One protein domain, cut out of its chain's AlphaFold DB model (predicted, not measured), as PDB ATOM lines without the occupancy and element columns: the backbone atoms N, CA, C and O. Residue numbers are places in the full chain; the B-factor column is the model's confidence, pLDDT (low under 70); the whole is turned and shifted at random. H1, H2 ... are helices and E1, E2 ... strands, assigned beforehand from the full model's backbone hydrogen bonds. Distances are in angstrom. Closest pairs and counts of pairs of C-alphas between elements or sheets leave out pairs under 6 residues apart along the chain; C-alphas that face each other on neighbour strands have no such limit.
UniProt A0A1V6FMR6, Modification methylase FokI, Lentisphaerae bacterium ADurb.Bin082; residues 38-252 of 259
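This is residues 38 to 252 of the 259 residues of the protein "Modification methylase FokI" of Lentisphaerae bacterium ADurb.Bin082 (UniProt A0A1V6FMR6). A small parallel sheet at one end, with H1 and H2 over one face, is joined through H2 to a larger helical part with H6 in its middle. H10, H2 and H12 pack round H6 at crossed angles, H5 runs nearly alongside it, and the short H7, H8 and H9 gather at the far end. The printed part has 215 residues, ordered E1 H1 E2 H2 H3 H4 H5 H6 H7 H8 H9 H10 E3 H11 E4 H12; the sheet order is E3 E2 E1 E4. The class is mixed, and the whole is compact, with a radius of gyration of the C-alphas of 17.7 A and spans of 51 by 44 by 34 A.

The strands are E1, residues 39 to 42, from C-alpha 39 at (-34.725, 4.605, 43.307); E2, 60 to 64, 13.6 A; E3, 207 to 209; and E4, 225 to 227. The helices are H1, 49 to 56; H2, 68 to 79, 14.7 A; H3, 87 to 93; H4, 105 to 110; H5, 117 to 132, 24.0 A; H6, 136 to 151, 22.4 A; H7, 164 to 168; H8, 171 to 176; H9, 178 to 181; H10, 184 to 197, 20.3 A; H11, 213 to 219; and H12, 239 to 251, 15.7 A, ending at C-alpha 251 (-48.435, -18.681, 55.596).

N 209 and O 63 of E3 and E2 are 2.8 A apart, N 42 and O 62 of E1 and E2 2.8 A, and N 227 and O 41 of E4 and E1 2.8 A, each within hydrogen-bond range. H1 and H2 are on the same face, two layers, helices over a sheet, at heights of 8.8 A and 7.2 A. E1, H1, E2 form a strand-helix-strand unit, parallel neighbours joined through a helix, with a right-handed crossover; E2, H2 to H10, E3 form another. E3, H11, E4 form a split one, with E2 and E1 between its strands, also right-handed; H11 only grazes the sheet. H2 and H6 touch at a steep tilt of 54 degrees, C-alphas of Ala 76 and Leu 141 closest at 4.8 A. H6 touches H10, Ser 149 and Ile 187 having the closest C-alphas at 5.4 A. H4 and H5 form a helical hairpin. H3 touches H5, C-alphas of Leu 93 and Asn 129 closest at 5.0 A. Every O i to N i+4 pair is within range in H1, H3, H4, H6 and H7, but 6 of 8 in H2, 10 of 12 in H5, 1 of 2 in H8, 8 of 10 in H10, 7 of 9 in H12 and 1 of 3 in H11, which has 2 of 4 O i to N i+3 pairs; H9 is too short.

The C-alphas of Pro 171 and Gly 222 are farthest apart, 54.1 A. The printed part has no cut. The links H3 to H4, H6 to H7 and E4 to H12 are long. Residues 233 to 237 are under 70 in pLDDT.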
ATOM      1  N   GLN A  38     -32.970   6.898  40.207       97.75
ATOM      2  CA  GLN A  38     -32.052   6.007  40.929       97.75
ATOM      3  C   GLN A  38     -32.785   5.007  41.818       97.75
ATOM      4  O   GLN A  38     -32.318   3.878  41.976       97.75
ATOM      5  N   THR A  39     -33.926   5.406  42.380       98.56
ATOM      6  CA  THR A  39     -34.725   4.605  43.307       98.56
ATOM      7  C   THR A  39     -36.120   4.368  42.749       98.56
ATOM      8  O   THR A  39     -36.881   5.309  42.523       98.56
ATOM      9  N   ILE A  40     -36.468   3.095  42.566       98.56
ATOM     10  CA  ILE A  40     -37.757   2.665  42.023       98.56
ATOM     11  C   ILE A  40     -38.505   1.853  43.073       98.56
ATOM     12  O   ILE A  40     -37.932   0.960  43.700       98.56
ATOM     13  N   PHE A  41     -39.796   2.135  43.216       98.69
ATOM     14  CA  PHE A  41     -40.724   1.311  43.977       98.69
ATOM     15  C   PHE A  41     -41.646   0.514  43.043       98.69
ATOM     16  O   PHE A  41     -42.491   1.097  42.368       98.69
ATOM     17  N   ASP A  42     -41.500  -0.811  43.010       98.38
ATOM     18  CA  ASP A  42     -42.453  -1.743  42.400       98.38
ATOM     19  C   ASP A  42     -43.559  -2.067  43.414       98.38
ATOM     20  O   ASP A  42     -43.375  -2.836  44.359       98.38
ATOM     21  N   ALA A  43     -44.705  -1.417  43.249       97.75
ATOM     22  CA  ALA A  43     -45.772  -1.424  44.236       97.75
ATOM     23  C   ALA A  43     -46.612  -2.716  44.252       97.75
ATOM     24  O   ALA A  43     -47.342  -2.949  45.219       97.75
ATOM     25  N   PHE A  44     -46.540  -3.513  43.181       96.88
ATOM     26  CA  PHE A  44     -47.318  -4.735  42.965       96.88
ATOM     27  C   PHE A  44     -46.433  -5.783  42.285       96.88
ATOM     28  O   PHE A  44     -46.618  -6.123  41.116       96.88
ATOM     29  N   GLY A  45     -45.437  -6.269  43.020       96.50
ATOM     30  CA  GLY A  45     -44.321  -7.005  42.443       96.50
ATOM     31  C   GLY A  45     -44.722  -8.294  41.728       96.50
ATOM     32  O   GLY A  45     -44.070  -8.672  40.754       96.50
ATOM     33  N   GLY A  46     -45.788  -8.980  42.152       95.69
ATOM     34  CA  GLY A  46     -46.271 -10.213  41.537       95.69
ATOM     35  C   GLY A  46     -45.152 -11.244  41.406       95.69
ATOM     36  O   GLY A  46     -44.556 -11.679  42.389       95.69
ATOM     37  N   SER A  47     -44.794 -11.586  40.165       95.94
ATOM     38  CA  SER A  47     -43.669 -12.483  39.891       95.94
ATOM     39  C   SER A  47     -42.287 -11.892  40.171       95.94
ATOM     40  O   SER A  47     -41.314 -12.619  40.041       95.94
ATOM     41  N   GLN A  48     -42.173 -10.605  40.494       98.19
ATOM     42  CA  GLN A  48     -40.931  -9.859  40.740       98.19
ATOM     43  C   GLN A  48     -40.045  -9.666  39.508       98.19
ATOM     44  O   GLN A  48     -38.887  -9.273  39.617       98.19
ATOM     45  N   SER A  49     -40.572  -9.908  38.306       97.62
ATOM     46  CA  SER A  49     -39.781  -9.810  37.075       97.62
ATOM     47  C   SER A  49     -39.394  -8.373  36.726       97.62
ATOM     48  O   SER A  49     -38.361  -8.170  36.094       97.62
ATOM     49  N   ILE A  50     -40.228  -7.392  37.095       97.94
ATOM     50  CA  ILE A  50     -39.945  -5.973  36.855       97.94
ATOM     51  C   ILE A  50     -38.960  -5.468  37.902       97.94
ATOM     52  O   ILE A  50     -37.883  -5.029  37.512       97.94
ATOM     53  N   ALA A  51     -39.248  -5.646  39.197       98.31
ATOM     54  CA  ALA A  51     -38.289  -5.380  40.271       98.31
ATOM     55  C   ALA A  51     -36.899  -5.994  40.004       98.31
ATOM     56  O   ALA A  51     -35.885  -5.304  40.107       98.31
ATOM     57  N   TYR A  52     -36.825  -7.264  39.591       98.50
ATOM     58  CA  TYR A  52     -35.542  -7.906  39.292       98.50
ATOM     59  C   TYR A  52     -34.811  -7.196  38.160       98.50
ATOM     60  O   TYR A  52     -33.623  -6.915  38.275       98.50
ATOM     61  N   PHE A  53     -35.526  -6.844  37.092       97.69
ATOM     62  CA  PHE A  53     -34.936  -6.112  35.982       97.69
ATOM     63  C   PHE A  53     -34.449  -4.718  36.403       97.69
ATOM     64  O   PHE A  53     -33.353  -4.326  36.021       97.69
ATOM     65  N   MET A  54     -35.178  -4.006  37.269       97.56
ATOM     66  CA  MET A  54     -34.719  -2.720  37.819       97.56
ATOM     67  C   MET A  54     -33.436  -2.872  38.640       97.56
ATOM     68  O   MET A  54     -32.504  -2.083  38.480       97.56
ATOM     69  N   LYS A  55     -33.334  -3.941  39.440       98.06
ATOM     70  CA  LYS A  55     -32.103  -4.291  40.158       98.06
ATOM     71  C   LYS A  55     -30.942  -4.546  39.188       98.06
ATOM     72  O   LYS A  55     -29.827  -4.097  39.453       98.06
ATOM     73  N   GLN A  56     -31.196  -5.217  38.060       97.44
ATOM     74  CA  GLN A  56     -30.185  -5.456  37.019       97.44
ATOM     75  C   GLN A  56     -29.723  -4.174  36.315       97.44
ATOM     76  O   GLN A  56     -28.572  -4.091  35.890       97.44
ATOM     77  N   LEU A  57     -30.599  -3.172  36.221       95.81
ATOM     78  CA  LEU A  57     -30.299  -1.834  35.703       95.81
ATOM     79  C   LEU A  57     -29.660  -0.915  36.760       95.81
ATOM     80  O   LEU A  57     -29.740   0.306  36.651       95.81
ATOM     81  N   GLU A  58     -29.054  -1.504  37.797       96.38
ATOM     82  CA  GLU A  58     -28.307  -0.806  38.853       96.38
ATOM     83  C   GLU A  58     -29.155   0.167  39.691       96.38
ATOM     84  O   GLU A  58     -28.618   0.987  40.439       96.38
ATOM     85  N   LYS A  59     -30.488   0.068  39.613       97.38
ATOM     86  CA  LYS A  59     -31.403   0.900  40.398       97.38
ATOM     87  C   LYS A  59     -31.529   0.352  41.818       97.38
ATOM     88  O   LYS A  59     -31.583  -0.866  42.029       97.38
ATOM     89  N   LYS A  60     -31.650   1.251  42.799       98.50
ATOM     90  CA  LYS A  60     -32.152   0.885  44.127       98.50
ATOM     91  C   LYS A  60     -33.607   0.465  43.956       98.50
ATOM     92  O   LYS A  60     -34.450   1.273  43.575       98.50
ATOM     93  N   THR A  61     -33.884  -0.804  44.205       98.56
ATOM     94  CA  THR A  61     -35.196  -1.393  43.956       98.56
ATOM     95  C   THR A  61     -35.875  -1.709  45.273       98.56
ATOM     96  O   THR A  61     -35.391  -2.513  46.069       98.56
ATOM     97  N   ILE A  62     -37.027  -1.090  45.484       98.81
ATOM     98  CA  ILE A  62     -37.950  -1.432  46.556       98.81
ATOM     99  C   ILE A  62     -39.123  -2.150  45.898       98.81
ATOM    100  O   ILE A  62     -39.656  -1.666  44.907       98.81
ATOM    101  N   THR A  63     -39.519  -3.306  46.412       98.75
ATOM    102  CA  THR A  63     -40.666  -4.063  45.904       98.75
ATOM    103  C   THR A  63     -41.651  -4.354  47.023       98.75
ATOM    104  O   THR A  63     -41.269  -4.471  48.187       98.75
ATOM    105  N   ASN A  64     -42.926  -4.464  46.682       98.56
ATOM    106  CA  ASN A  64     -43.980  -4.877  47.590       98.56
ATOM    107  C   ASN A  64     -44.945  -5.819  46.878       98.56
ATOM    108  O   ASN A  64     -45.305  -5.592  45.728       98.56
ATOM    109  N   ASP A  65     -45.424  -6.838  47.581       97.56
ATOM    110  CA  ASP A  65     -46.612  -7.570  47.152       97.56
ATOM    111  C   ASP A  65     -47.482  -7.913  48.354       97.56
ATOM    112  O   ASP A  65     -46.975  -8.182  49.443       97.56
ATOM    113  N   PHE A  66     -48.796  -7.922  48.160       95.19
ATOM    114  CA  PHE A  66     -49.734  -8.274  49.218       95.19
ATOM    115  C   PHE A  66     -49.726  -9.777  49.527       95.19
ATOM    116  O   PHE A  66     -49.880 -10.165  50.685       95.19
ATOM    117  N   LEU A  67     -49.530 -10.631  48.517       95.25
ATOM    118  CA  LEU A  67     -49.445 -12.076  48.705       95.25
ATOM    119  C   LEU A  67     -48.051 -12.447  49.204       95.25
ATOM    120  O   LEU A  67     -47.035 -12.141  48.573       95.25
ATOM    121  N   CYS A  68     -48.002 -13.147  50.331       96.81
ATOM    122  CA  CYS A  68     -46.754 -13.508  50.983       96.81
ATOM    123  C   CYS A  68     -45.884 -14.396  50.087       96.81
ATOM    124  O   CYS A  68     -44.667 -14.230  50.042       96.81
ATOM    125  N   PHE A  69     -46.462 -15.305  49.293       97.31
ATOM    126  CA  PHE A  69     -45.629 -16.131  48.407       97.31
ATOM    127  C   PHE A  69     -44.906 -15.308  47.320       97.31
ATOM    128  O   PHE A  69     -43.771 -15.634  46.968       97.31
ATOM    129  N   ASN A  70     -45.516 -14.224  46.826       97.69
ATOM    130  CA  ASN A  70     -44.879 -13.293  45.891       97.69
ATOM    131  C   ASN A  70     -43.797 -12.467  46.595       97.69
ATOM    132  O   ASN A  70     -42.708 -12.267  46.049       97.69
ATOM    133  N   SER A  71     -44.058 -12.018  47.827       98.19
ATOM    134  CA  SER A  71     -43.066 -11.277  48.609       98.19
ATOM    135  C   SER A  71     -41.856 -12.142  48.978       98.19
ATOM    136  O   SER A  71     -40.751 -11.615  49.069       98.19
ATOM    137  N   GLN A  72     -42.008 -13.467  49.125       98.69
ATOM    138  CA  GLN A  72     -40.864 -14.377  49.280       98.69
ATOM    139  C   GLN A  72     -39.951 -14.357  48.048       98.69
ATOM    140  O   GLN A  72     -38.735 -14.392  48.203       98.69
ATOM    141  N   ILE A  73     -40.491 -14.231  46.828       98.75
ATOM    142  CA  ILE A  73     -39.666 -14.053  45.619       98.75
ATOM    143  C   ILE A  73     -38.899 -12.722  45.702       98.75
ATOM    144  O   ILE A  73     -37.709 -12.674  45.385       98.75
ATOM    145  N   GLY A  74     -39.562 -11.661  46.177       98.75
ATOM    146  CA  GLY A  74     -38.968 -10.334  46.348       98.75
ATOM    147  C   GLY A  74     -37.807 -10.367  47.340       98.75
ATOM    148  O   GLY A  74     -36.685  -9.972  47.023       98.75
ATOM    149  N   LYS A  75     -38.036 -10.957  48.514       98.88
ATOM    150  CA  LYS A  75     -37.015 -11.159  49.544       98.88
ATOM    151  C   LYS A  75     -35.864 -12.026  49.021       98.88
ATOM    152  O   LYS A  75     -34.706 -11.711  49.268       98.88
ATOM    153  N   ALA A  76     -36.165 -13.078  48.256       98.75
ATOM    154  CA  ALA A  76     -35.185 -14.041  47.755       98.75
ATOM    155  C   ALA A  76     -34.269 -13.518  46.642       98.75
ATOM    156  O   ALA A  76     -33.126 -13.966  46.565       98.75
ATOM    157  N   LEU A  77     -34.768 -12.646  45.758       98.81
ATOM    158  CA  LEU A  77     -34.059 -12.250  44.531       98.81
ATOM    159  C   LEU A  77     -33.783 -10.742  44.431       98.81
ATOM    160  O   LEU A  77     -32.840 -10.339  43.744       98.81
ATOM    161  N   ILE A  78     -34.572  -9.907  45.111       98.75
ATOM    162  CA  ILE A  78     -34.438  -8.445  45.076       98.75
ATOM    163  C   ILE A  78     -33.616  -7.972  46.271       98.75
ATOM    164  O   ILE A  78     -32.519  -7.453  46.081       98.75
ATOM    165  N   GLU A  79     -34.101  -8.220  47.487       98.88
ATOM    166  CA  GLU A  79     -33.433  -7.797  48.728       98.88
ATOM    167  C   GLU A  79     -32.183  -8.631  49.039       98.88
ATOM    168  O   GLU A  79     -31.160  -8.097  49.451       98.88
ATOM    169  N   ASN A  80     -32.228  -9.940  48.784       98.75
ATOM    170  CA  ASN A  80     -31.067 -10.807  48.940       98.75
ATOM    171  C   ASN A  80     -29.963 -10.472  47.926       98.75
ATOM    172  O   ASN A  80     -30.160 -10.575  46.709       98.75
ATOM    173  N   SER A  81     -28.775 -10.161  48.435       98.25
ATOM    174  CA  SER A  81     -27.601  -9.885  47.607       98.25
ATOM    175  C   SER A  81     -26.637 -11.075  47.473       98.25
ATOM    176  O   SER A  81     -25.897 -11.146  46.493       98.25
ATOM    177  N   HIS A  82     -26.634 -12.031  48.414       98.31
ATOM    178  CA  HIS A  82     -25.527 -12.997  48.539       98.31
ATOM    179  C   HIS A  82     -25.937 -14.425  48.900       98.31
ATOM    180  O   HIS A  82     -25.263 -15.379  48.505       98.31
ATOM    181  N   GLU A  83     -27.008 -14.593  49.668       98.75
ATOM    182  CA  GLU A  83     -27.330 -15.866  50.299       98.75
ATOM    183  C   GLU A  83     -27.880 -16.855  49.282       98.75
ATOM    184  O   GLU A  83     -28.761 -16.535  48.487       98.75
ATOM    185  N   LYS A  84     -27.359 -18.079  49.315       98.75
ATOM    186  CA  LYS A  84     -27.735 -19.171  48.413       98.75
ATOM    187  C   LYS A  84     -27.981 -20.431  49.219       98.75
ATOM    188  O   LYS A  84     -27.361 -20.640  50.262       98.75
ATOM    189  N   LEU A  85     -28.856 -21.296  48.720       98.75
ATOM    190  CA  LEU A  85     -29.063 -22.610  49.319       98.75
ATOM    191  C   LEU A  85     -27.858 -23.506  49.022       98.75
ATOM    192  O   LEU A  85     -27.510 -23.736  47.863       98.75
ATOM    193  N   THR A  86     -27.223 -24.000  50.075       98.56
ATOM    194  CA  THR A  86     -26.111 -24.953  50.013       98.56
ATOM    195  C   THR A  86     -26.626 -26.391  50.014       98.56
ATOM    196  O   THR A  86     -27.792 -26.649  50.306       98.56
ATOM    197  N   SER A  87     -25.752 -27.359  49.737       98.19
ATOM    198  CA  SER A  87     -26.096 -28.783  49.846       98.19
ATOM    199  C   SER A  87     -26.552 -29.180  51.255       98.19
ATOM    200  O   SER A  87     -27.452 -30.006  51.389       98.19
ATOM    201  N   THR A  88     -25.980 -28.574  52.299       98.31
ATOM    202  CA  THR A  88     -26.409 -28.789  53.687       98.31
ATOM    203  C   THR A  88     -27.829 -28.277  53.910       98.31
ATOM    204  O   THR A  88     -28.649 -29.005  54.462       98.31
ATOM    205  N   ASP A  89     -28.143 -27.070  53.425       98.56
ATOM    206  CA  ASP A  89     -29.496 -26.505  53.531       98.56
ATOM    207  C   ASP A  89     -30.518 -27.405  52.816       98.56
ATOM    208  O   ASP A  89     -31.582 -27.701  53.352       98.56
ATOM    209  N   VAL A  90     -30.173 -27.898  51.622       98.56
ATOM    210  CA  VAL A  90     -31.020 -28.820  50.849       98.56
ATOM    211  C   VAL A  90     -31.233 -30.142  51.587       98.56
ATOM    212  O   VAL A  90     -32.362 -30.615  51.660       98.56
ATOM    213  N   SER A  91     -30.186 -30.720  52.177       98.25
ATOM    214  CA  SER A  91     -30.296 -31.950  52.976       98.25
ATOM    215  C   SER A  91     -31.268 -31.787  54.152       98.25
ATOM    216  O   SER A  91     -32.091 -32.665  54.404       98.25
ATOM    217  N   VAL A  92     -31.230 -30.632  54.829       98.25
ATOM    218  CA  VAL A  92     -32.193 -30.295  55.890       98.25
ATOM    219  C   VAL A  92     -33.608 -30.205  55.324       98.25
ATOM    220  O   VAL A  92     -34.516 -30.848  55.848       98.25
ATOM    221  N   LEU A  93     -33.805 -29.453  54.238       98.56
ATOM    222  CA  LEU A  93     -35.120 -29.253  53.620       98.56
ATOM    223  C   LEU A  93     -35.786 -30.566  53.183       98.56
ATOM    224  O   LEU A  93     -36.993 -30.719  53.360       98.56
ATOM    225  N   LEU A  94     -35.006 -31.515  52.662       97.94
ATOM    226  CA  LEU A  94     -35.487 -32.808  52.159       97.94
ATOM    227  C   LEU A  94     -35.559 -33.907  53.234       97.94
ATOM    228  O   LEU A  94     -35.852 -35.061  52.925       97.94
ATOM    229  N   SER A  95     -35.286 -33.577  54.497       97.81
ATOM    230  CA  SER A  95     -35.373 -34.543  55.592       97.81
ATOM    231  C   SER A  95     -36.831 -34.924  55.923       97.81
ATOM    232  O   SER A  95     -37.774 -34.246  55.506       97.81
ATOM    233  N   PRO A  96     -37.072 -36.025  56.656       97.56
ATOM    234  CA  PRO A  96     -38.421 -36.389  57.079       97.56
ATOM    235  C   PRO A  96     -39.102 -35.293  57.909       97.56
ATOM    236  O   PRO A  96     -38.441 -34.519  58.597       97.56
ATOM    237  N   ASN A  97     -40.436 -35.274  57.886       97.19
ATOM    238  CA  ASN A  97     -41.237 -34.309  58.635       97.19
ATOM    239  C   ASN A  97     -40.906 -34.354  60.134       97.19
ATOM    240  O   ASN A  97     -41.090 -35.382  60.789       97.19
ATOM    241  N   SER A  98     -40.446 -33.230  60.675       90.25
ATOM    242  CA  SER A  98     -39.969 -33.150  62.053       90.25
ATOM    243  C   SER A  98     -41.092 -33.088  63.090       90.25
ATOM    244  O   SER A  98     -40.868 -33.401  64.261       90.25
ATOM    245  N   ARG A  99     -42.302 -32.673  62.687       94.19
ATOM    246  CA  ARG A  99     -43.476 -32.534  63.566       94.19
ATOM    247  C   ARG A  99     -44.763 -32.876  62.799       94.19
ATOM    248  O   ARG A  99     -45.566 -31.976  62.568       94.19
ATOM    249  N   PRO A 100     -45.010 -34.144  62.434       94.62
ATOM    250  CA  PRO A 100     -46.118 -34.533  61.551       94.62
ATOM    251  C   PRO A 100     -47.518 -34.202  62.092       94.62
ATOM    252  O   PRO A 100     -48.428 -33.927  61.319       94.62
ATOM    253  N   GLU A 101     -47.699 -34.140  63.414       93.31
ATOM    254  CA  GLU A 101     -48.967 -33.690  64.013       93.31
ATOM    255  C   GLU A 101     -49.247 -32.201  63.736       93.31
ATOM    256  O   GLU A 101     -50.395 -31.770  63.586       93.31
ATOM    257  N   HIS A 102     -48.182 -31.396  63.643       94.38
ATOM    258  CA  HIS A 102     -48.274 -29.978  63.322       94.38
ATOM    259  C   HIS A 102     -48.152 -29.711  61.823       94.38
ATOM    260  O   HIS A 102     -48.862 -28.846  61.327       94.38
ATOM    261  N   PHE A 103     -47.308 -30.429  61.091       96.75
ATOM    262  CA  PHE A 103     -47.146 -30.242  59.658       96.75
ATOM    263  C   PHE A 103     -47.889 -31.333  58.886       96.75
ATOM    264  O   PHE A 103     -47.324 -32.379  58.595       96.75
ATOM    265  N   ASN A 104     -49.167 -31.099  58.606       96.69
ATOM    266  CA  ASN A 104     -50.074 -32.011  57.894       96.69
ATOM    267  C   ASN A 104     -51.152 -31.257  57.088       96.69
ATOM    268  O   ASN A 104     -52.184 -31.813  56.713       96.69
ATOM    269  N   LEU A 105     -50.968 -29.949  56.892       96.19
ATOM    270  CA  LEU A 105     -51.953 -29.079  56.258       96.19
ATOM    271  C   LEU A 105     -52.114 -29.409  54.772       96.19
ATOM    272  O   LEU A 105     -53.239 -29.444  54.272       96.19
ATOM    273  N   MET A 106     -51.007 -29.668  54.075       97.00
ATOM    274  CA  MET A 106     -51.031 -29.976  52.647       97.00
ATOM    275  C   MET A 106     -51.655 -31.346  52.399       97.00
ATOM    276  O   MET A 106     -52.495 -31.476  51.505       97.00
ATOM    277  N   GLU A 107     -51.301 -32.341  53.219       96.94
ATOM    278  CA  GLU A 107     -51.920 -33.666  53.206       96.94
ATOM    279  C   GLU A 107     -53.436 -33.564  53.404       96.94
ATOM    280  O   GLU A 107     -54.197 -34.112  52.605       96.94
ATOM    281  N   ASN A 108     -53.883 -32.821  54.414       95.50
ATOM    282  CA  ASN A 108     -55.302 -32.729  54.751       95.50
ATOM    283  C   ASN A 108     -56.131 -31.960  53.714       95.50
ATOM    284  O   ASN A 108     -57.272 -32.335  53.445       95.50
ATOM    285  N   LEU A 109     -55.595 -30.875  53.145       94.06
ATOM    286  CA  LEU A 109     -56.373 -29.978  52.284       94.06
ATOM    287  C   LEU A 109     -56.260 -30.286  50.792       94.06
ATOM    288  O   LEU A 109     -57.211 -30.038  50.054       94.06
ATOM    289  N   PHE A 110     -55.106 -30.770  50.322       94.75
ATOM    290  CA  PHE A 110     -54.791 -30.775  48.888       94.75
ATOM    291  C   PHE A 110     -54.475 -32.155  48.303       94.75
ATOM    292  O   PHE A 110     -54.375 -32.275  47.070       94.75
ATOM    293  N   SER A 111     -54.391 -33.198  49.137       95.31
ATOM    294  CA  SER A 111     -54.309 -34.584  48.662       95.31
ATOM    295  C   SER A 111     -55.497 -34.932  47.775       95.31
ATOM    296  O   SER A 111     -56.641 -34.591  48.067       95.31
ATOM    297  N   ASN A 112     -55.230 -35.646  46.684       93.50
ATOM    298  CA  ASN A 112     -56.219 -36.085  45.694       93.50
ATOM    299  C   ASN A 112     -56.948 -34.949  44.945       93.50
ATOM    300  O   ASN A 112     -57.796 -35.229  44.096       93.50
ATOM    301  N   LEU A 113     -56.596 -33.682  45.193       91.75
ATOM    302  CA  LEU A 113     -57.094 -32.521  44.448       91.75
ATOM    303  C   LEU A 113     -56.015 -31.983  43.506       91.75
ATOM    304  O   LEU A 113     -56.191 -31.935  42.283       91.75
ATOM    305  N   PHE A 114     -54.882 -31.595  44.092       93.06
ATOM    306  CA  PHE A 114     -53.756 -30.998  43.376       93.06
ATOM    307  C   PHE A 114     -52.534 -31.910  43.339       93.06
ATOM    308  O   PHE A 114     -51.809 -31.901  42.345       93.06
ATOM    309  N   PHE A 115     -52.355 -32.717  44.383       95.56
ATOM    310  CA  PHE A 115     -51.179 -33.554  44.597       95.56
ATOM    311  C   PHE A 115     -51.580 -34.970  45.002       95.56
ATOM    312  O   PHE A 115     -52.673 -35.180  45.541       95.56
ATOM    313  N   THR A 116     -50.707 -35.947  44.757       96.12
ATOM    314  CA  THR A 116     -50.865 -37.264  45.395       96.12
ATOM    315  C   THR A 116     -50.662 -37.140  46.907       96.12
ATOM    316  O   THR A 116     -50.141 -36.134  47.393       96.12
ATOM    317  N   VAL A 117     -51.070 -38.156  47.670       97.00
ATOM    318  CA  VAL A 117     -50.872 -38.167  49.131       97.00
ATOM    319  C   VAL A 117     -49.382 -38.069  49.474       97.00
ATOM    320  O   VAL A 117     -48.996 -37.336  50.378       97.00
ATOM    321  N   GLU A 118     -48.528 -38.760  48.722       97.19
ATOM    322  CA  GLU A 118     -47.075 -38.749  48.901       97.19
ATOM    323  C   GLU A 118     -46.481 -37.362  48.627       97.19
ATOM    324  O   GLU A 118     -45.673 -36.871  49.411       97.19
ATOM    325  N   GLU A 119     -46.915 -36.702  47.550       97.56
ATOM    326  CA  GLU A 119     -46.487 -35.340  47.218       97.56
ATOM    327  C   GLU A 119     -46.948 -34.324  48.270       97.56
ATOM    328  O   GLU A 119     -46.194 -33.424  48.638       97.56
ATOM    329  N   ALA A 120     -48.171 -34.471  48.785       97.94
ATOM    330  CA  ALA A 120     -48.697 -33.599  49.826       97.94
ATOM    331  C   ALA A 120     -47.941 -33.777  51.156       97.94
ATOM    332  O   ALA A 120     -47.546 -32.786  51.771       97.94
ATOM    333  N   LYS A 121     -47.633 -35.023  51.544       98.06
ATOM    334  CA  LYS A 121     -46.770 -35.329  52.699       98.06
ATOM    335  C   LYS A 121     -45.364 -34.764  52.547       98.06
ATOM    336  O   LYS A 121     -44.806 -34.248  53.515       98.06
ATOM    337  N   PHE A 122     -44.796 -34.845  51.345       98.56
ATOM    338  CA  PHE A 122     -43.508 -34.229  51.040       98.56
ATOM    339  C   PHE A 122     -43.550 -32.712  51.254       98.56
ATOM    340  O   PHE A 122     -42.649 -32.162  51.879       98.56
ATOM    341  N   LEU A 123     -44.603 -32.032  50.790       98.56
ATOM    342  CA  LEU A 123     -44.756 -30.590  50.993       98.56
ATOM    343  C   LEU A 123     -44.850 -30.229  52.480       98.56
ATOM    344  O   LEU A 123     -44.207 -29.276  52.913       98.56
ATOM    345  N   ASP A 124     -45.593 -30.997  53.277       98.38
ATOM    346  CA  ASP A 124     -45.650 -30.785  54.725       98.38
ATOM    347  C   ASP A 124     -44.292 -31.019  55.410       98.38
ATOM    348  O   ASP A 124     -43.889 -30.211  56.247       98.38
ATOM    349  N   ALA A 125     -43.545 -32.056  55.015       98.50
ATOM    350  CA  ALA A 125     -42.183 -32.289  55.503       98.50
ATOM    351  C   ALA A 125     -41.236 -31.135  55.132       98.50
ATOM    352  O   ALA A 125     -40.554 -30.569  55.984       98.50
ATOM    353  N   PHE A 126     -41.251 -30.704  53.871       98.62
ATOM    354  CA  PHE A 126     -40.461 -29.563  53.414       98.62
ATOM    355  C   PHE A 126     -40.799 -28.303  54.225       98.62
ATOM    356  O   PHE A 126     -39.917 -27.547  54.640       98.62
ATOM    357  N   ARG A 127     -42.091 -28.093  54.506       97.81
ATOM    358  CA  ARG A 127     -42.574 -26.959  55.294       97.81
ATOM    359  C   ARG A 127     -42.170 -27.014  56.762       97.81
ATOM    360  O   ARG A 127     -41.903 -25.943  57.316       97.81
ATOM    361  N   SER A 128     -42.087 -28.204  57.363       97.44
ATOM    362  CA  SER A 128     -41.538 -28.371  58.713       97.44
ATOM    363  C   SER A 128     -40.063 -28.006  58.756       97.44
ATOM    364  O   SER A 128     -39.599 -27.342  59.680       97.44
ATOM    365  N   ASN A 129     -39.325 -28.391  57.717       98.06
ATOM    366  CA  ASN A 129     -37.875 -28.261  57.706       98.06
ATOM    367  C   ASN A 129     -37.385 -26.845  57.408       98.06
ATOM    368  O   ASN A 129     -36.288 -26.468  57.816       98.06
ATOM    369  N   LEU A 130     -38.224 -26.029  56.765       96.75
ATOM    370  CA  LEU A 130     -37.997 -24.594  56.606       96.75
ATOM    371  C   LEU A 130     -37.801 -23.864  57.947       96.75
ATOM    372  O   LEU A 130     -37.133 -22.830  57.972       96.75
ATOM    373  N   GLU A 131     -38.337 -24.387  59.060       93.81
ATOM    374  CA  GLU A 131     -38.121 -23.809  60.394       93.81
ATOM    375  C   GLU A 131     -36.659 -23.888  60.853       93.81
ATOM    376  O   GLU A 131     -36.236 -23.047  61.643       93.81
ATOM    377  N   TYR A 132     -35.885 -24.849  60.335       96.31
ATOM    378  CA  TYR A 132     -34.491 -25.091  60.729       96.31
ATOM    379  C   TYR A 132     -33.461 -24.346  59.889       96.31
ATOM    380  O   TYR A 132     -32.275 -24.372  60.210       96.31
ATOM    381  N   LEU A 133     -33.878 -23.672  58.818       97.00
ATOM    382  CA  LEU A 133     -33.008 -22.680  58.202       97.00
ATOM    383  C   LEU A 133     -32.951 -21.471  59.144       97.00
ATOM    384  O   LEU A 133     -33.975 -21.043  59.658       97.00
ATOM    385  N   GLU A 134     -31.782 -20.901  59.411       94.81
ATOM    386  CA  GLU A 134     -31.698 -19.696  60.259       94.81
ATOM    387  C   GLU A 134     -31.786 -18.424  59.411       94.81
ATOM    388  O   GLU A 134     -32.480 -17.472  59.763       94.81
ATOM    389  N   ASN A 135     -31.137 -18.440  58.246       98.31
ATOM    390  CA  ASN A 135     -31.064 -17.300  57.344       98.31
ATOM    391  C   ASN A 135     -32.394 -17.070  56.601       98.31
ATOM    392  O   ASN A 135     -32.886 -17.946  55.883       98.31
ATOM    393  N   GLU A 136     -32.959 -15.871  56.740       98.25
ATOM    394  CA  GLU A 136     -34.247 -15.510  56.141       98.25
ATOM    395  C   GLU A 136     -34.235 -15.497  54.605       98.25
ATOM    396  O   GLU A 136     -35.223 -15.884  53.985       98.25
ATOM    397  N   TYR A 137     -33.118 -15.140  53.971       98.75
ATOM    398  CA  TYR A 137     -32.996 -15.134  52.514       98.75
ATOM    399  C   TYR A 137     -32.921 -16.550  51.947       98.75
ATOM    400  O   TYR A 137     -33.515 -16.838  50.909       98.75
ATOM    401  N   LYS A 138     -32.265 -17.471  52.662       98.81
ATOM    402  CA  LYS A 138     -32.294 -18.898  52.320       98.81
ATOM    403  C   LYS A 138     -33.696 -19.487  52.464       98.81
ATOM    404  O   LYS A 138     -34.123 -20.234  51.584       98.81
ATOM    405  N   LYS A 139     -34.442 -19.116  53.517       98.69
ATOM    406  CA  LYS A 139     -35.871 -19.470  53.636       98.69
ATOM    407  C   LYS A 139     -36.673 -18.934  52.460       98.69
ATOM    408  O   LYS A 139     -37.421 -19.693  51.851       98.69
ATOM    409  N   ALA A 140     -36.492 -17.660  52.122       98.81
ATOM    410  CA  ALA A 140     -37.194 -17.017  51.021       98.81
ATOM    411  C   ALA A 140     -36.900 -17.702  49.679       98.81
ATOM    412  O   ALA A 140     -37.825 -17.994  48.923       98.81
ATOM    413  N   LEU A 141     -35.635 -18.047  49.407       98.81
ATOM    414  CA  LEU A 141     -35.250 -18.842  48.239       98.81
ATOM    415  C   LEU A 141     -35.954 -20.196  48.227       98.81
ATOM    416  O   LEU A 141     -36.549 -20.568  47.219       98.81
ATOM    417  N   ALA A 142     -35.923 -20.924  49.342       98.81
ATOM    418  CA  ALA A 142     -36.569 -22.224  49.440       98.81
ATOM    419  C   ALA A 142     -38.088 -22.122  49.205       98.81
ATOM    420  O   ALA A 142     -38.626 -22.920  48.437       98.81
ATOM    421  N   PHE A 143     -38.758 -21.106  49.765       98.81
ATOM    422  CA  PHE A 143     -40.167 -20.806  49.495       98.81
ATOM    423  C   PHE A 143     -40.430 -20.478  48.021       98.81
ATOM    424  O   PHE A 143     -41.354 -21.037  47.428       98.81
ATOM    425  N   ALA A 144     -39.620 -19.610  47.413       98.69
ATOM    426  CA  ALA A 144     -39.769 -19.227  46.013       98.69
ATOM    427  C   ALA A 144     -39.633 -20.444  45.082       98.69
ATOM    428  O   ALA A 144     -40.464 -20.645  44.193       98.69
ATOM    429  N   ILE A 145     -38.630 -21.295  45.323       98.75
ATOM    430  CA  ILE A 145     -38.363 -22.484  44.506       98.75
ATOM    431  C   ILE A 145     -39.463 -23.531  44.702       98.75
ATOM    432  O   ILE A 145     -39.992 -24.027  43.712       98.75
ATOM    433  N   ILE A 146     -39.870 -23.851  45.938       98.75
ATOM    434  CA  ILE A 146     -40.907 -24.874  46.164       98.75
ATOM    435  C   ILE A 146     -42.279 -24.424  45.648       98.75
ATOM    436  O   ILE A 146     -42.998 -25.220  45.040       98.75
ATOM    437  N   CYS A 147     -42.621 -23.136  45.783       98.44
ATOM    438  CA  CYS A 147     -43.827 -22.580  45.172       98.44
ATOM    439  C   CYS A 147     -43.769 -22.699  43.648       98.44
ATOM    440  O   CYS A 147     -44.728 -23.160  43.021       98.44
ATOM    441  N   ARG A 148     -42.619 -22.378  43.043       97.75
ATOM    442  CA  ARG A 148     -42.408 -22.575  41.607       97.75
ATOM    443  C   ARG A 148     -42.561 -24.048  41.222       97.75
ATOM    444  O   ARG A 148     -43.271 -24.324  40.255       97.75
ATOM    445  N   SER A 149     -42.007 -24.987  41.986       98.00
ATOM    446  CA  SER A 149     -42.167 -26.426  41.750       98.00
ATOM    447  C   SER A 149     -43.630 -26.864  41.773       98.00
ATOM    448  O   SER A 149     -44.063 -27.581  40.872       98.00
ATOM    449  N   MET A 150     -44.423 -26.366  42.726       97.75
ATOM    450  CA  MET A 150     -45.866 -26.619  42.774       97.75
ATOM    451  C   MET A 150     -46.592 -26.054  41.543       97.75
ATOM    452  O   MET A 150     -47.400 -26.755  40.936       97.75
ATOM    453  N   THR A 151     -46.284 -24.830  41.094       96.12
ATOM    454  CA  THR A 151     -46.930 -24.262  39.886       96.12
ATOM    455  C   THR A 151     -46.644 -25.058  38.609       96.12
ATOM    456  O   THR A 151     -47.489 -25.115  37.714       96.12
ATOM    457  N   ARG A 152     -45.493 -25.741  38.522       94.69
ATOM    458  CA  ARG A 152     -45.148 -26.616  37.385       94.69
ATOM    459  C   ARG A 152     -46.040 -27.860  37.293       94.69
ATOM    460  O   ARG A 152     -46.127 -28.458  36.216       94.69
ATOM    461  N   LYS A 153     -46.713 -28.232  38.389       92.62
ATOM    462  CA  LYS A 153     -47.648 -29.367  38.472       92.62
ATOM    463  C   LYS A 153     -49.047 -29.046  37.954       92.62
ATOM    464  O   LYS A 153     -49.839 -29.962  37.749       92.62
ATOM    465  N   VAL A 154     -49.354 -27.774  37.700       89.56
ATOM    466  CA  VAL A 154     -50.669 -27.339  37.219       89.56
ATOM    467  C   VAL A 154     -50.564 -26.595  35.893       89.56
ATOM    468  O   VAL A 154     -49.546 -25.995  35.540       89.56
ATOM    469  N   THR A 155     -51.639 -26.632  35.113       79.25
ATOM    470  CA  THR A 155     -51.745 -25.823  33.895       79.25
ATOM    471  C   THR A 155     -51.819 -24.347  34.222       79.25
ATOM    472  O   THR A 155     -52.482 -23.977  35.183       79.25
ATOM    473  N   MET A 156     -51.184 -23.503  33.404       78.88
ATOM    474  CA  MET A 156     -51.169 -22.036  33.548       78.88
ATOM    475  C   MET A 156     -50.565 -21.503  34.864       78.88
ATOM    476  O   MET A 156     -50.354 -20.304  34.985       78.88
ATOM    477  N   GLY A 157     -50.203 -22.373  35.813       81.62
ATOM    478  CA  GLY A 157     -49.514 -22.012  37.055       81.62
ATOM    479  C   GLY A 157     -50.414 -21.523  38.182       81.62
ATOM    480  O   GLY A 157     -49.889 -21.028  39.170       81.62
ATOM    481  N   HIS A 158     -51.736 -21.656  38.059       84.88
ATOM    482  CA  HIS A 158     -52.690 -21.274  39.101       84.88
ATOM    483  C   HIS A 158     -53.591 -22.447  39.519       84.88
ATOM    484  O   HIS A 158     -53.845 -23.380  38.757       84.88
ATOM    485  N   PHE A 159     -54.118 -22.372  40.738       89.19
ATOM    486  CA  PHE A 159     -54.842 -23.424  41.460       89.19
ATOM    487  C   PHE A 159     -56.362 -23.197  41.483       89.19
ATOM    488  O   PHE A 159     -57.046 -23.554  42.440       89.19
ATOM    489  N   ALA A 160     -56.897 -22.628  40.399       84.38
ATOM    490  CA  ALA A 160     -58.320 -22.296  40.256       84.38
ATOM    491  C   ALA A 160     -59.236 -23.525  40.078       84.38
ATOM    492  O   ALA A 160     -60.448 -23.440  40.268       84.38
ATOM    493  N   HIS A 161     -58.684 -24.677  39.672       83.12
ATOM    494  CA  HIS A 161     -59.457 -25.887  39.384       83.12
ATOM    495  C   HIS A 161     -58.859 -27.113  40.073       83.12
ATOM    496  O   HIS A 161     -57.719 -27.487  39.809       83.12
ATOM    497  N   THR A 162     -59.673 -27.828  40.847       85.94
ATOM    498  CA  THR A 162     -59.301 -29.035  41.614       85.94
ATOM    499  C   THR A 162     -59.154 -30.308  40.765       85.94
ATOM    500  O   THR A 162     -59.217 -31.423  41.270       85.94
ATOM    501  N   ARG A 163     -58.984 -30.171  39.443       85.56
ATOM    502  CA  ARG A 163     -58.860 -31.292  38.492       85.56
ATOM    503  C   ARG A 163     -57.422 -31.504  38.014       85.56
ATOM    504  O   ARG A 163     -57.222 -32.052  36.930       85.56
ATOM    505  N   ALA A 164     -56.423 -31.062  38.779       86.50
ATOM    506  CA  ALA A 164     -55.023 -31.135  38.364       86.50
ATOM    507  C   ALA A 164     -54.564 -32.585  38.138       86.50
ATOM    508  O   ALA A 164     -53.986 -32.880  37.094       86.50
ATOM    509  N   LEU A 165     -54.922 -33.514  39.032       88.94
ATOM    510  CA  LEU A 165     -54.576 -34.933  38.878       88.94
ATOM    511  C   LEU A 165     -55.273 -35.579  37.674       88.94
ATOM    512  O   LEU A 165     -54.645 -36.284  36.888       88.94
ATOM    513  N   VAL A 166     -56.555 -35.262  37.455       88.69
ATOM    514  CA  VAL A 166     -57.295 -35.702  36.256       88.69
ATOM    515  C   VAL A 166     -56.633 -35.162  34.986       88.69
ATOM    516  O   VAL A 166     -56.537 -35.858  33.976       88.69
ATOM    517  N   TYR A 167     -56.153 -33.916  35.022       86.25
ATOM    518  CA  TYR A 167     -55.420 -33.317  33.914       86.25
ATOM    519  C   TYR A 167     -54.097 -34.051  33.656       86.25
ATOM    520  O   TYR A 167     -53.794 -34.361  32.500       86.25
ATOM    521  N   ALA A 168     -53.347 -34.343  34.720       88.50
ATOM    522  CA  ALA A 168     -52.066 -35.034  34.682       88.50
ATOM    523  C   ALA A 168     -52.185 -36.509  34.264       88.50
ATOM    524  O   ALA A 168     -51.237 -37.034  33.705       88.50
ATOM    525  N   ALA A 169     -53.341 -37.157  34.436       89.56
ATOM    526  CA  ALA A 169     -53.561 -38.547  34.018       89.56
ATOM    527  C   ALA A 169     -53.639 -38.746  32.489       89.56
ATOM    528  O   ALA A 169     -53.595 -39.876  32.006       89.56
ATOM    529  N   ASN A 170     -53.768 -37.675  31.697       92.12
ATOM    530  CA  ASN A 170     -53.859 -37.775  30.240       92.12
ATOM    531  C   ASN A 170     -52.456 -37.817  29.591       92.12
ATOM    532  O   ASN A 170     -51.749 -36.802  29.617       92.12
ATOM    533  N   PRO A 171     -52.073 -38.904  28.892       91.69
ATOM    534  CA  PRO A 171     -50.736 -39.040  28.306       91.69
ATOM    535  C   PRO A 171     -50.361 -37.929  27.314       91.69
ATOM    536  O   PRO A 171     -49.212 -37.488  27.285       91.69
ATOM    537  N   LYS A 172     -51.325 -37.405  26.539       91.94
ATOM    538  CA  LYS A 172     -51.077 -36.299  25.593       91.94
ATOM    539  C   LYS A 172     -50.722 -34.998  26.317       91.94
ATOM    540  O   LYS A 172     -49.985 -34.174  25.782       91.94
ATOM    541  N   ARG A 173     -51.263 -34.793  27.522       89.00
ATOM    542  CA  ARG A 173     -50.978 -33.617  28.356       89.00
ATOM    543  C   ARG A 173     -49.602 -33.739  29.005       89.00
ATOM    544  O   ARG A 173     -48.834 -32.785  28.929       89.00
ATOM    545  N   ILE A 174     -49.259 -34.923  29.516       90.94
ATOM    546  CA  ILE A 174     -47.913 -35.233  30.027       90.94
ATOM    547  C   ILE A 174     -46.850 -35.036  28.938       90.94
ATOM    548  O   ILE A 174     -45.797 -34.465  29.201       90.94
ATOM    549  N   GLN A 175     -47.117 -35.469  27.702       90.00
ATOM    550  CA  GLN A 175     -46.173 -35.299  26.593       90.00
ATOM    551  C   GLN A 175     -45.829 -33.821  26.339       90.00
ATOM    552  O   GLN A 175     -44.688 -33.512  26.009       90.00
ATOM    553  N   ARG A 176     -46.795 -32.910  26.516       88.44
ATOM    554  CA  ARG A 176     -46.605 -31.457  26.345       88.44
ATOM    555  C   ARG A 176     -45.983 -30.790  27.567       88.44
ATOM    556  O   ARG A 176     -45.243 -29.828  27.422       88.44
ATOM    557  N   ASN A 177     -46.307 -31.275  28.764       89.81
ATOM    558  CA  ASN A 177     -45.738 -30.788  30.010       89.81
ATOM    559  C   ASN A 177     -45.400 -31.975  30.917       89.81
ATOM    560  O   ASN A 177     -46.237 -32.466  31.677       89.81
ATOM    561  N   ARG A 178     -44.140 -32.408  30.847       91.00
ATOM    562  CA  ARG A 178     -43.628 -33.526  31.644       91.00
ATOM    563  C   ARG A 178     -43.635 -33.232  33.140       91.00
ATOM    564  O   ARG A 178     -43.720 -34.172  33.919       91.00
ATOM    565  N   SER A 179     -43.590 -31.961  33.550       92.69
ATOM    566  CA  SER A 179     -43.598 -31.589  34.968       92.69
ATOM    567  C   SER A 179     -44.863 -32.063  35.693       92.69
ATOM    568  O   SER A 179     -44.784 -32.360  36.876       92.69
ATOM    569  N   LEU A 180     -45.996 -32.233  34.997       91.19
ATOM    570  CA  LEU A 180     -47.271 -32.661  35.596       91.19
ATOM    571  C   LEU A 180     -47.177 -33.992  36.358       91.19
ATOM    572  O   LEU A 180     -47.840 -34.162  37.376       91.19
ATOM    573  N   CYS A 181     -46.351 -34.931  35.889       91.50
ATOM    574  CA  CYS A 181     -46.204 -36.255  36.499       91.50
ATOM    575  C   CYS A 181     -44.889 -36.436  37.269       91.50
ATOM    576  O   CYS A 181     -44.628 -37.528  37.760       91.50
ATOM    577  N   ARG A 182     -44.034 -35.409  37.334       95.06
ATOM    578  CA  ARG A 182     -42.757 -35.493  38.053       95.06
ATOM    579  C   ARG A 182     -42.956 -35.253  39.549       95.06
ATOM    580  O   ARG A 182     -43.793 -34.407  39.881       95.06
ATOM    581  N   PRO A 183     -42.188 -35.924  40.422       96.56
ATOM    582  CA  PRO A 183     -42.100 -35.568  41.832       96.56
ATOM    583  C   PRO A 183     -41.763 -34.083  42.013       96.56
ATOM    584  O   PRO A 183     -40.973 -33.518  41.255       96.56
ATOM    585  N   ILE A 184     -42.361 -33.446  43.021       98.06
ATOM    586  CA  ILE A 184     -42.104 -32.029  43.327       98.06
ATOM    587  C   ILE A 184     -40.631 -31.813  43.704       98.06
ATOM    588  O   ILE A 184     -40.046 -30.809  43.296       98.06
ATOM    589  N   GLU A 185     -40.027 -32.771  44.409       98.19
ATOM    590  CA  GLU A 185     -38.601 -32.789  44.752       98.19
ATOM    591  C   GLU A 185     -37.702 -32.684  43.510       98.19
ATOM    592  O   GLU A 185     -36.856 -31.796  43.437       98.19
ATOM    593  N   ASP A 186     -37.942 -33.504  42.482       98.44
ATOM    594  CA  ASP A 186     -37.162 -33.464  41.238       98.44
ATOM    595  C   ASP A 186     -37.246 -32.097  40.550       98.44
ATOM    596  O   ASP A 186     -36.271 -31.612  39.976       98.44
ATOM    597  N   ILE A 187     -38.431 -31.478  40.570       98.31
ATOM    598  CA  ILE A 187     -38.633 -30.145  39.993       98.31
ATOM    599  C   ILE A 187     -37.897 -29.095  40.834       98.31
ATOM    600  O   ILE A 187     -37.256 -28.212  40.268       98.31
ATOM    601  N   PHE A 188     -37.945 -29.205  42.164       98.69
ATOM    602  CA  PHE A 188     -37.208 -28.326  43.073       98.69
ATOM    603  C   PHE A 188     -35.704 -28.385  42.794       98.69
ATOM    604  O   PHE A 188     -35.079 -27.345  42.591       98.69
ATOM    605  N   MET A 189     -35.142 -29.589  42.694       98.62
ATOM    606  CA  MET A 189     -33.715 -29.790  42.434       98.62
ATOM    607  C   MET A 189     -33.284 -29.300  41.046       98.62
ATOM    608  O   MET A 189     -32.165 -28.815  40.893       98.62
ATOM    609  N   GLU A 190     -34.163 -29.359  40.043       98.12
ATOM    610  CA  GLU A 190     -33.905 -28.793  38.711       98.12
ATOM    611  C   GLU A 190     -33.913 -27.256  38.696       98.12
ATOM    612  O   GLU A 190     -33.132 -26.627  37.976       98.12
ATOM    613  N   LEU A 191     -34.804 -26.636  39.474       98.44
ATOM    614  CA  LEU A 191     -34.941 -25.179  39.542       98.44
ATOM    615  C   LEU A 191     -33.888 -24.531  40.446       98.44
ATOM    616  O   LEU A 191     -33.485 -23.392  40.202       98.44
ATOM    617  N   LEU A 192     -33.425 -25.247  41.470       98.69
ATOM    618  CA  LEU A 192     -32.511 -24.743  42.490       98.69
ATOM    619  C   LEU A 192     -31.254 -24.052  41.918       98.69
ATOM    620  O   LEU A 192     -30.981 -22.920  42.329       98.69
ATOM    621  N   PRO A 193     -30.501 -24.635  40.958       98.62
ATOM    622  CA  PRO A 193     -29.329 -23.969  40.392       98.62
ATOM    623  C   PRO A 193     -29.662 -22.630  39.727       98.62
ATOM    624  O   PRO A 193     -28.878 -21.691  39.833       98.62
ATOM    625  N   GLN A 194     -30.830 -22.521  39.084       98.50
ATOM    626  CA  GLN A 194     -31.263 -21.300  38.397       98.50
ATOM    627  C   GLN A 194     -31.562 -20.187  39.403       98.50
ATOM    628  O   GLN A 194     -31.093 -19.067  39.235       98.50
ATOM    629  N   TYR A 195     -32.272 -20.504  40.489       98.69
ATOM    630  CA  TYR A 195     -32.559 -19.533  41.548       98.69
ATOM    631  C   TYR A 195     -31.295 -19.111  42.308       98.69
ATOM    632  O   TYR A 195     -31.092 -17.923  42.533       98.69
ATOM    633  N   ASN A 196     -30.397 -20.046  42.634       98.75
ATOM    634  CA  ASN A 196     -29.104 -19.708  43.239       98.75
ATOM    635  C   ASN A 196     -28.230 -18.845  42.308       98.75
ATOM    636  O   ASN A 196     -27.493 -17.974  42.777       98.75
ATOM    637  N   ALA A 197     -28.272 -19.084  40.996       98.56
ATOM    638  CA  ALA A 197     -27.560 -18.272  40.010       98.56
ATOM    639  C   ALA A 197     -28.183 -16.879  39.833       98.56
ATOM    640  O   ALA A 197     -27.470 -15.953  39.467       98.56
ATOM    641  N   ALA A 198     -29.474 -16.724  40.126       98.56
ATOM    642  CA  ALA A 198     -30.190 -15.458  40.027       98.56
ATOM    643  C   ALA A 198     -29.919 -14.492  41.196       98.56
ATOM    644  O   ALA A 198     -30.317 -13.333  41.109       98.56
ATOM    645  N   VAL A 199     -29.261 -14.924  42.275       98.75
ATOM    646  CA  VAL A 199     -28.889 -14.046  43.399       98.75
ATOM    647  C   VAL A 199     -27.597 -13.295  43.082       98.75
ATOM    648  O   VAL A 199     -26.569 -13.917  42.784       98.75
ATOM    649  N   PHE A 200     -27.657 -11.968  43.194       98.56
ATOM    650  CA  PHE A 200     -26.532 -11.064  42.977       98.56
ATOM    651  C   PHE A 200     -26.675  -9.768  43.769       98.56
ATOM    652  O   PHE A 200     -27.786  -9.367  44.129       98.56
ATOM    653  N   ASP A 201     -25.542  -9.104  43.972       98.12
ATOM    654  CA  ASP A 201     -25.457  -7.777  44.563       98.12
ATOM    655  C   ASP A 201     -25.275  -6.726  43.464       98.12
ATOM    656  O   ASP A 201     -24.328  -6.812  42.681       98.12
ATOM    657  N   ASN A 202     -26.168  -5.736  43.410       97.62
ATOM    658  CA  ASN A 202     -26.031  -4.580  42.521       97.62
ATOM    659  C   ASN A 202     -25.396  -3.360  43.216       97.62
ATOM    660  O   ASN A 202     -25.405  -2.259  42.667       97.62
ATOM    661  N   GLY A 203     -24.896  -3.533  44.445       97.75
ATOM    662  CA  GLY A 203     -24.295  -2.472  45.249       97.75
ATOM    663  C   GLY A 203     -25.305  -1.462  45.799       97.75
ATOM    664  O   GLY A 203     -24.909  -0.366  46.205       97.75
ATOM    665  N   LYS A 204     -26.606  -1.785  45.787       97.94
ATOM    666  CA  LYS A 204     -27.689  -0.937  46.308       97.94
ATOM    667  C   LYS A 204     -28.429  -1.634  47.446       97.94
ATOM    668  O   LYS A 204     -28.597  -2.850  47.458       97.94
ATOM    669  N   GLU A 205     -28.949  -0.833  48.370       97.50
ATOM    670  CA  GLU A 205     -29.846  -1.292  49.433       97.50
ATOM    671  C   GLU A 205     -31.256  -1.518  48.876       97.50
ATOM    672  O   GLU A 205     -32.095  -0.617  48.874       97.50
ATOM    673  N   ASN A 206     -31.500  -2.711  48.344       98.69
ATOM    674  CA  ASN A 206     -32.817  -3.114  47.856       98.69
ATOM    675  C   ASN A 206     -33.688  -3.618  49.017       98.69
ATOM    676  O   ASN A 206     -33.151  -4.124  49.995       98.69
ATOM    677  N   TYR A 207     -35.015  -3.526  48.903       98.56
ATOM    678  CA  TYR A 207     -35.947  -3.968  49.955       98.56
ATOM    679  C   TYR A 207     -37.177  -4.664  49.377       98.56
ATOM    680  O   TYR A 207     -37.660  -4.288  48.309       98.56
ATOM    681  N   SER A 208     -37.717  -5.640  50.105       98.56
ATOM    682  CA  SER A 208     -38.956  -6.340  49.775       98.56
ATOM    683  C   SER A 208     -39.941  -6.295  50.939       98.56
ATOM    684  O   SER A 208     -39.693  -6.841  52.012       98.56
ATOM    685  N   TYR A 209     -41.114  -5.721  50.698       98.62
ATOM    686  CA  TYR A 209     -42.204  -5.632  51.664       98.62
ATOM    687  C   TYR A 209     -43.331  -6.626  51.349       98.62
ATOM    688  O   TYR A 209     -43.521  -7.056  50.209       98.62
ATOM    689  N   ASN A 210     -44.083  -6.993  52.390       97.88
ATOM    690  CA  ASN A 210     -45.332  -7.744  52.285       97.88
ATOM    691  C   ASN A 210     -46.453  -6.977  52.987       97.88
ATOM    692  O   ASN A 210     -46.811  -7.277  54.125       97.88
ATOM    693  N   GLN A 211     -46.927  -5.907  52.354       97.25
ATOM    694  CA  GLN A 211     -47.917  -5.005  52.931       97.25
ATOM    695  C   GLN A 211     -48.982  -4.627  51.904       97.25
ATOM    696  O   GLN A 211     -48.820  -4.791  50.692       97.25
ATOM    697  N   ASN A 212     -50.087  -4.074  52.396       95.44
ATOM    698  CA  ASN A 212     -50.986  -3.331  51.532       95.44
ATOM    699  C   ASN A 212     -50.252  -2.085  51.019       95.44
ATOM    700  O   ASN A 212     -49.800  -1.248  51.799       95.44
ATOM    701  N   THR A 213     -50.152  -1.958  49.698       95.25
ATOM    702  CA  THR A 213     -49.486  -0.839  49.025       95.25
ATOM    703  C   THR A 213     -50.021   0.521  49.469       95.25
ATOM    704  O   THR A 213     -49.243   1.463  49.584       95.25
ATOM    705  N   LEU A 214     -51.326   0.633  49.743       94.62
ATOM    706  CA  LEU A 214     -51.945   1.889  50.177       94.62
ATOM    707  C   LEU A 214     -51.480   2.325  51.572       94.62
ATOM    708  O   LEU A 214     -51.421   3.523  51.839       94.62
ATOM    709  N   ASP A 215     -51.110   1.366  52.422       97.19
ATOM    710  CA  ASP A 215     -50.586   1.623  53.765       97.19
ATOM    711  C   ASP A 215     -49.066   1.844  53.734       97.19
ATOM    712  O   ASP A 215     -48.537   2.662  54.484       97.19
ATOM    713  N   LEU A 216     -48.348   1.142  52.850       97.38
ATOM    714  CA  LEU A 216     -46.891   1.243  52.729       97.38
ATOM    715  C   LEU A 216     -46.445   2.537  52.040       97.38
ATOM    716  O   LEU A 216     -45.525   3.196  52.519       97.38
ATOM    717  N   LEU A 217     -47.078   2.902  50.921       95.62
ATOM    718  CA  LEU A 217     -46.630   3.998  50.057       95.62
ATOM    719  C   LEU A 217     -46.441   5.339  50.803       95.62
ATOM    720  O   LEU A 217     -45.407   5.967  50.581       95.62
ATOM    721  N   PRO A 218     -47.339   5.773  51.717       96.81
ATOM    722  CA  PRO A 218     -47.150   7.011  52.483       96.81
ATOM    723  C   PRO A 218     -45.945   7.002  53.436       96.81
ATOM    724  O   PRO A 218     -45.505   8.064  53.867       96.81
ATOM    725  N   ASN A 219     -45.429   5.818  53.782       96.75
ATOM    726  CA  ASN A 219     -44.310   5.636  54.708       96.75
ATOM    727  C   ASN A 219     -42.953   5.518  53.994       96.75
ATOM    728  O   ASN A 219     -41.917   5.435  54.655       96.75
ATOM    729  N   LEU A 220     -42.942   5.498  52.657       96.56
ATOM    730  CA  LEU A 220     -41.721   5.475  51.859       96.56
ATOM    731  C   LEU A 220     -41.255   6.902  51.537       96.56
ATOM    732  O   LEU A 220     -42.051   7.800  51.275       96.56
ATOM    733  N   SER A 221     -39.940   7.103  51.510       95.31
ATOM    734  CA  SER A 221     -39.303   8.384  51.180       95.31
ATOM    735  C   SER A 221     -38.126   8.176  50.232       95.31
ATOM    736  O   SER A 221     -37.495   7.121  50.272       95.31
ATOM    737  N   GLY A 222     -37.789   9.190  49.428       95.62
ATOM    738  CA  GLY A 222     -36.652   9.120  48.499       95.62
ATOM    739  C   GLY A 222     -36.883   8.178  47.315       95.62
ATOM    740  O   GLY A 222     -35.938   7.562  46.834       95.62
ATOM    741  N   ILE A 223     -38.142   8.025  46.895       97.81
ATOM    742  CA  ILE A 223     -38.522   7.285  45.691       97.81
ATOM    743  C   ILE A 223     -38.580   8.262  44.519       97.81
ATOM    744  O   ILE A 223     -39.319   9.243  44.589       97.81
ATOM    745  N   ASP A 224     -37.849   7.969  43.445       98.19
ATOM    746  CA  ASP A 224     -37.852   8.790  42.230       98.19
ATOM    747  C   ASP A 224     -38.988   8.373  41.284       98.19
ATOM    748  O   ASP A 224     -39.577   9.204  40.596       98.19
ATOM    749  N   LEU A 225     -39.321   7.076  41.263       98.12
ATOM    750  CA  LEU A 225     -40.371   6.514  40.416       98.12
ATOM    751  C   LEU A 225     -41.125   5.385  41.124       98.12
ATOM    752  O   LEU A 225     -40.526   4.506  41.742       98.12
ATOM    753  N   VAL A 226     -42.451   5.375  40.976       97.94
ATOM    754  CA  VAL A 226     -43.309   4.268  41.416       97.94
ATOM    755  C   VAL A 226     -43.880   3.562  40.191       97.94
ATOM    756  O   VAL A 226     -44.503   4.196  39.339       97.94
ATOM    757  N   TYR A 227     -43.676   2.251  40.105       97.31
ATOM    758  CA  TYR A 227     -44.269   1.387  39.091       97.31
ATOM    759  C   TYR A 227     -45.536   0.728  39.645       97.31
ATOM    760  O   TYR A 227     -45.505   0.065  40.684       97.31
ATOM    761  N   PHE A 228     -46.651   0.906  38.935       95.44
ATOM    762  CA  PHE A 228     -47.948   0.338  39.291       95.44
ATOM    763  C   PHE A 228     -48.442  -0.624  38.208       95.44
ATOM    764  O   PHE A 228     -48.757  -0.211  37.094       95.44
ATOM    765  N   ASP A 229     -48.591  -1.893  38.579       91.94
ATOM    766  CA  ASP A 229     -49.279  -2.926  37.797       91.94
ATOM    767  C   ASP A 229     -50.262  -3.674  38.714       91.94
ATOM    768  O   ASP A 229     -50.022  -4.823  39.091       91.94
ATOM    769  N   PRO A 230     -51.326  -2.991  39.186       89.31
ATOM    770  CA  PRO A 230     -52.255  -3.564  40.150       89.31
ATOM    771  C   PRO A 230     -53.015  -4.763  39.558       89.31
ATOM    772  O   PRO A 230     -53.168  -4.869  38.336       89.31
ATOM    773  N   PRO A 231     -53.567  -5.650  40.406       80.75
ATOM    774  CA  PRO A 231     -54.419  -6.735  39.936       80.75
ATOM    775  C   PRO A 231     -55.624  -6.193  39.152       80.75
ATOM    776  O   PRO A 231     -56.170  -5.132  39.460       80.75
ATOM    777  N   TYR A 232     -56.068  -6.945  38.145       72.12
ATOM    778  CA  TYR A 232     -57.176  -6.563  37.266       72.12
ATOM    779  C   TYR A 232     -58.519  -6.497  38.023       72.12
ATOM    780  O   TYR A 232     -59.235  -7.498  38.132       72.12
ATOM    781  N   CYS A 233     -58.885  -5.312  38.523       62.00
ATOM    782  CA  CYS A 233     -60.174  -5.066  39.174       62.00
ATOM    783  C   CYS A 233     -61.353  -5.380  38.231       62.00
ATOM    784  O   CYS A 233     -61.289  -5.099  37.035       62.00
ATOM    785  N   ASN A 234     -62.444  -5.935  38.772       58.97
ATOM    786  CA  ASN A 234     -63.660  -6.316  38.029       58.97
ATOM    787  C   ASN A 234     -63.439  -7.318  36.879       58.97
ATOM    788  O   ASN A 234     -64.271  -7.431  35.979       58.97
ATOM    789  N   SER A 235     -62.333  -8.060  36.906       58.66
ATOM    790  CA  SER A 235     -62.075  -9.165  35.985       58.66
ATOM    791  C   SER A 235     -62.275 -10.516  36.681       58.66
ATOM    792  O   SER A 235     -62.348 -10.600  37.904       58.66
ATOM    793  N   HIS A 236     -62.320 -11.603  35.906       56.09
ATOM    794  CA  HIS A 236     -62.366 -12.969  36.443       56.09
ATOM    795  C   HIS A 236     -61.084 -13.394  37.194       56.09
ATOM    796  O   HIS A 236     -61.047 -14.495  37.741       56.09
ATOM    797  N   ALA A 237     -60.025 -12.574  37.187       60.38
ATOM    798  CA  ALA A 237     -58.741 -12.894  37.800       60.38
ATOM    799  C   ALA A 237     -58.695 -12.439  39.265       60.38
ATOM    800  O   ALA A 237     -58.131 -11.397  39.594       60.38
ATOM    801  N   ASP A 238     -59.263 -13.253  40.153       79.50
ATOM    802  CA  ASP A 238     -58.991 -13.145  41.584       79.50
ATOM    803  C   ASP A 238     -57.677 -13.874  41.906       79.50
ATOM    804  O   ASP A 238     -57.617 -15.105  41.986       79.50
ATOM    805  N   TYR A 239     -56.609 -13.094  42.078       81.75
ATOM    806  CA  TYR A 239     -55.277 -13.597  42.405       81.75
ATOM    807  C   TYR A 239     -55.253 -14.383  43.723       81.75
ATOM    808  O   TYR A 239     -54.543 -15.387  43.807       81.75
ATOM    809  N   GLN A 240     -56.057 -14.009  44.724       83.06
ATOM    810  CA  GLN A 240     -56.132 -14.774  45.970       83.06
ATOM    811  C   GLN A 240     -56.746 -16.149  45.702       83.06
ATOM    812  O   GLN A 240     -56.174 -17.160  46.105       83.06
ATOM    813  N   SER A 241     -57.840 -16.210  44.940       84.19
ATOM    814  CA  SER A 241     -58.467 -17.478  44.533       84.19
ATOM    815  C   SER A 241     -57.605 -18.311  43.583       84.19
ATOM    816  O   SER A 241     -57.726 -19.532  43.544       84.19
ATOM    817  N   PHE A 242     -56.726 -17.697  42.795       89.62
ATOM    818  CA  PHE A 242     -55.839 -18.412  41.874       89.62
ATOM    819  C   PHE A 242     -54.597 -18.967  42.563       89.62
ATOM    820  O   PHE A 242     -54.127 -20.042  42.189       89.62
ATOM    821  N   TYR A 243     -54.084 -18.277  43.575       92.38
ATOM    822  CA  TYR A 243     -52.838 -18.635  44.249       92.38
ATOM    823  C   TYR A 243     -53.028 -19.057  45.711       92.38
ATOM    824  O   TYR A 243     -52.042 -19.239  46.423       92.38
ATOM    825  N   HIS A 244     -54.276 -19.299  46.138       92.19
ATOM    826  CA  HIS A 244     -54.646 -19.682  47.510       92.19
ATOM    827  C   HIS A 244     -53.792 -20.812  48.082       92.19
ATOM    828  O   HIS A 244     -53.417 -20.752  49.248       92.19
ATOM    829  N   LEU A 245     -53.452 -21.817  47.270       94.81
ATOM    830  CA  LEU A 245     -52.659 -22.961  47.703       94.81
ATOM    831  C   LEU A 245     -51.234 -22.547  48.081       94.81
ATOM    832  O   LEU A 245     -50.738 -22.966  49.124       94.81
ATOM    833  N   LEU A 246     -50.584 -21.718  47.257       96.44
ATOM    834  CA  LEU A 246     -49.227 -21.231  47.529       96.44
ATOM    835  C   LEU A 246     -49.223 -20.346  48.770       96.44
ATOM    836  O   LEU A 246     -48.378 -20.505  49.646       96.44
ATOM    837  N   GLU A 247     -50.213 -19.463  48.867       95.44
ATOM    838  CA  GLU A 247     -50.361 -18.580  50.014       95.44
ATOM    839  C   GLU A 247     -50.613 -19.376  51.304       95.44
ATOM    840  O   GLU A 247     -49.965 -19.139  52.320       95.44
ATOM    841  N   THR A 248     -51.480 -20.393  51.244       95.31
ATOM    842  CA  THR A 248     -51.747 -21.319  52.356       95.31
ATOM    843  C   THR A 248     -50.488 -22.076  52.761       95.31
ATOM    844  O   THR A 248     -50.239 -22.226  53.952       95.31
ATOM    845  N   PHE A 249     -49.671 -22.521  51.805       97.00
ATOM    846  CA  PHE A 249     -48.414 -23.214  52.080       97.00
ATOM    847  C   PHE A 249     -47.391 -22.312  52.788       97.00
ATOM    848  O   PHE A 249     -46.803 -22.705  53.799       97.00
ATOM    849  N   VAL A 250     -47.186 -21.093  52.280       96.81
ATOM    850  CA  VAL A 250     -46.210 -20.147  52.844       96.81
ATOM    851  C   VAL A 250     -46.651 -19.696  54.235       96.81
ATOM    852  O   VAL A 250     -45.913 -19.868  55.211       96.81
ATOM    853  N   MET A 251     -47.886 -19.205  54.345       95.25
ATOM    854  CA  MET A 251     -48.435 -18.681  55.596       95.25
ATOM    855  C   MET A 251     -48.804 -19.770  56.608       95.25
ATOM    856  O   MET A 251     -48.947 -19.485  57.793       95.25
ATOM    857  N   TYR A 252     -48.955 -21.010  56.145       93.81
ATOM    858  CA  TYR A 252     -49.329 -22.180  56.936       93.81
ATOM    859  C   TYR A 252     -50.601 -21.990  57.772       93.81
ATOM    860  O   TYR A 252     -50.672 -22.294  58.963       93.81
TER     861      TYR A 252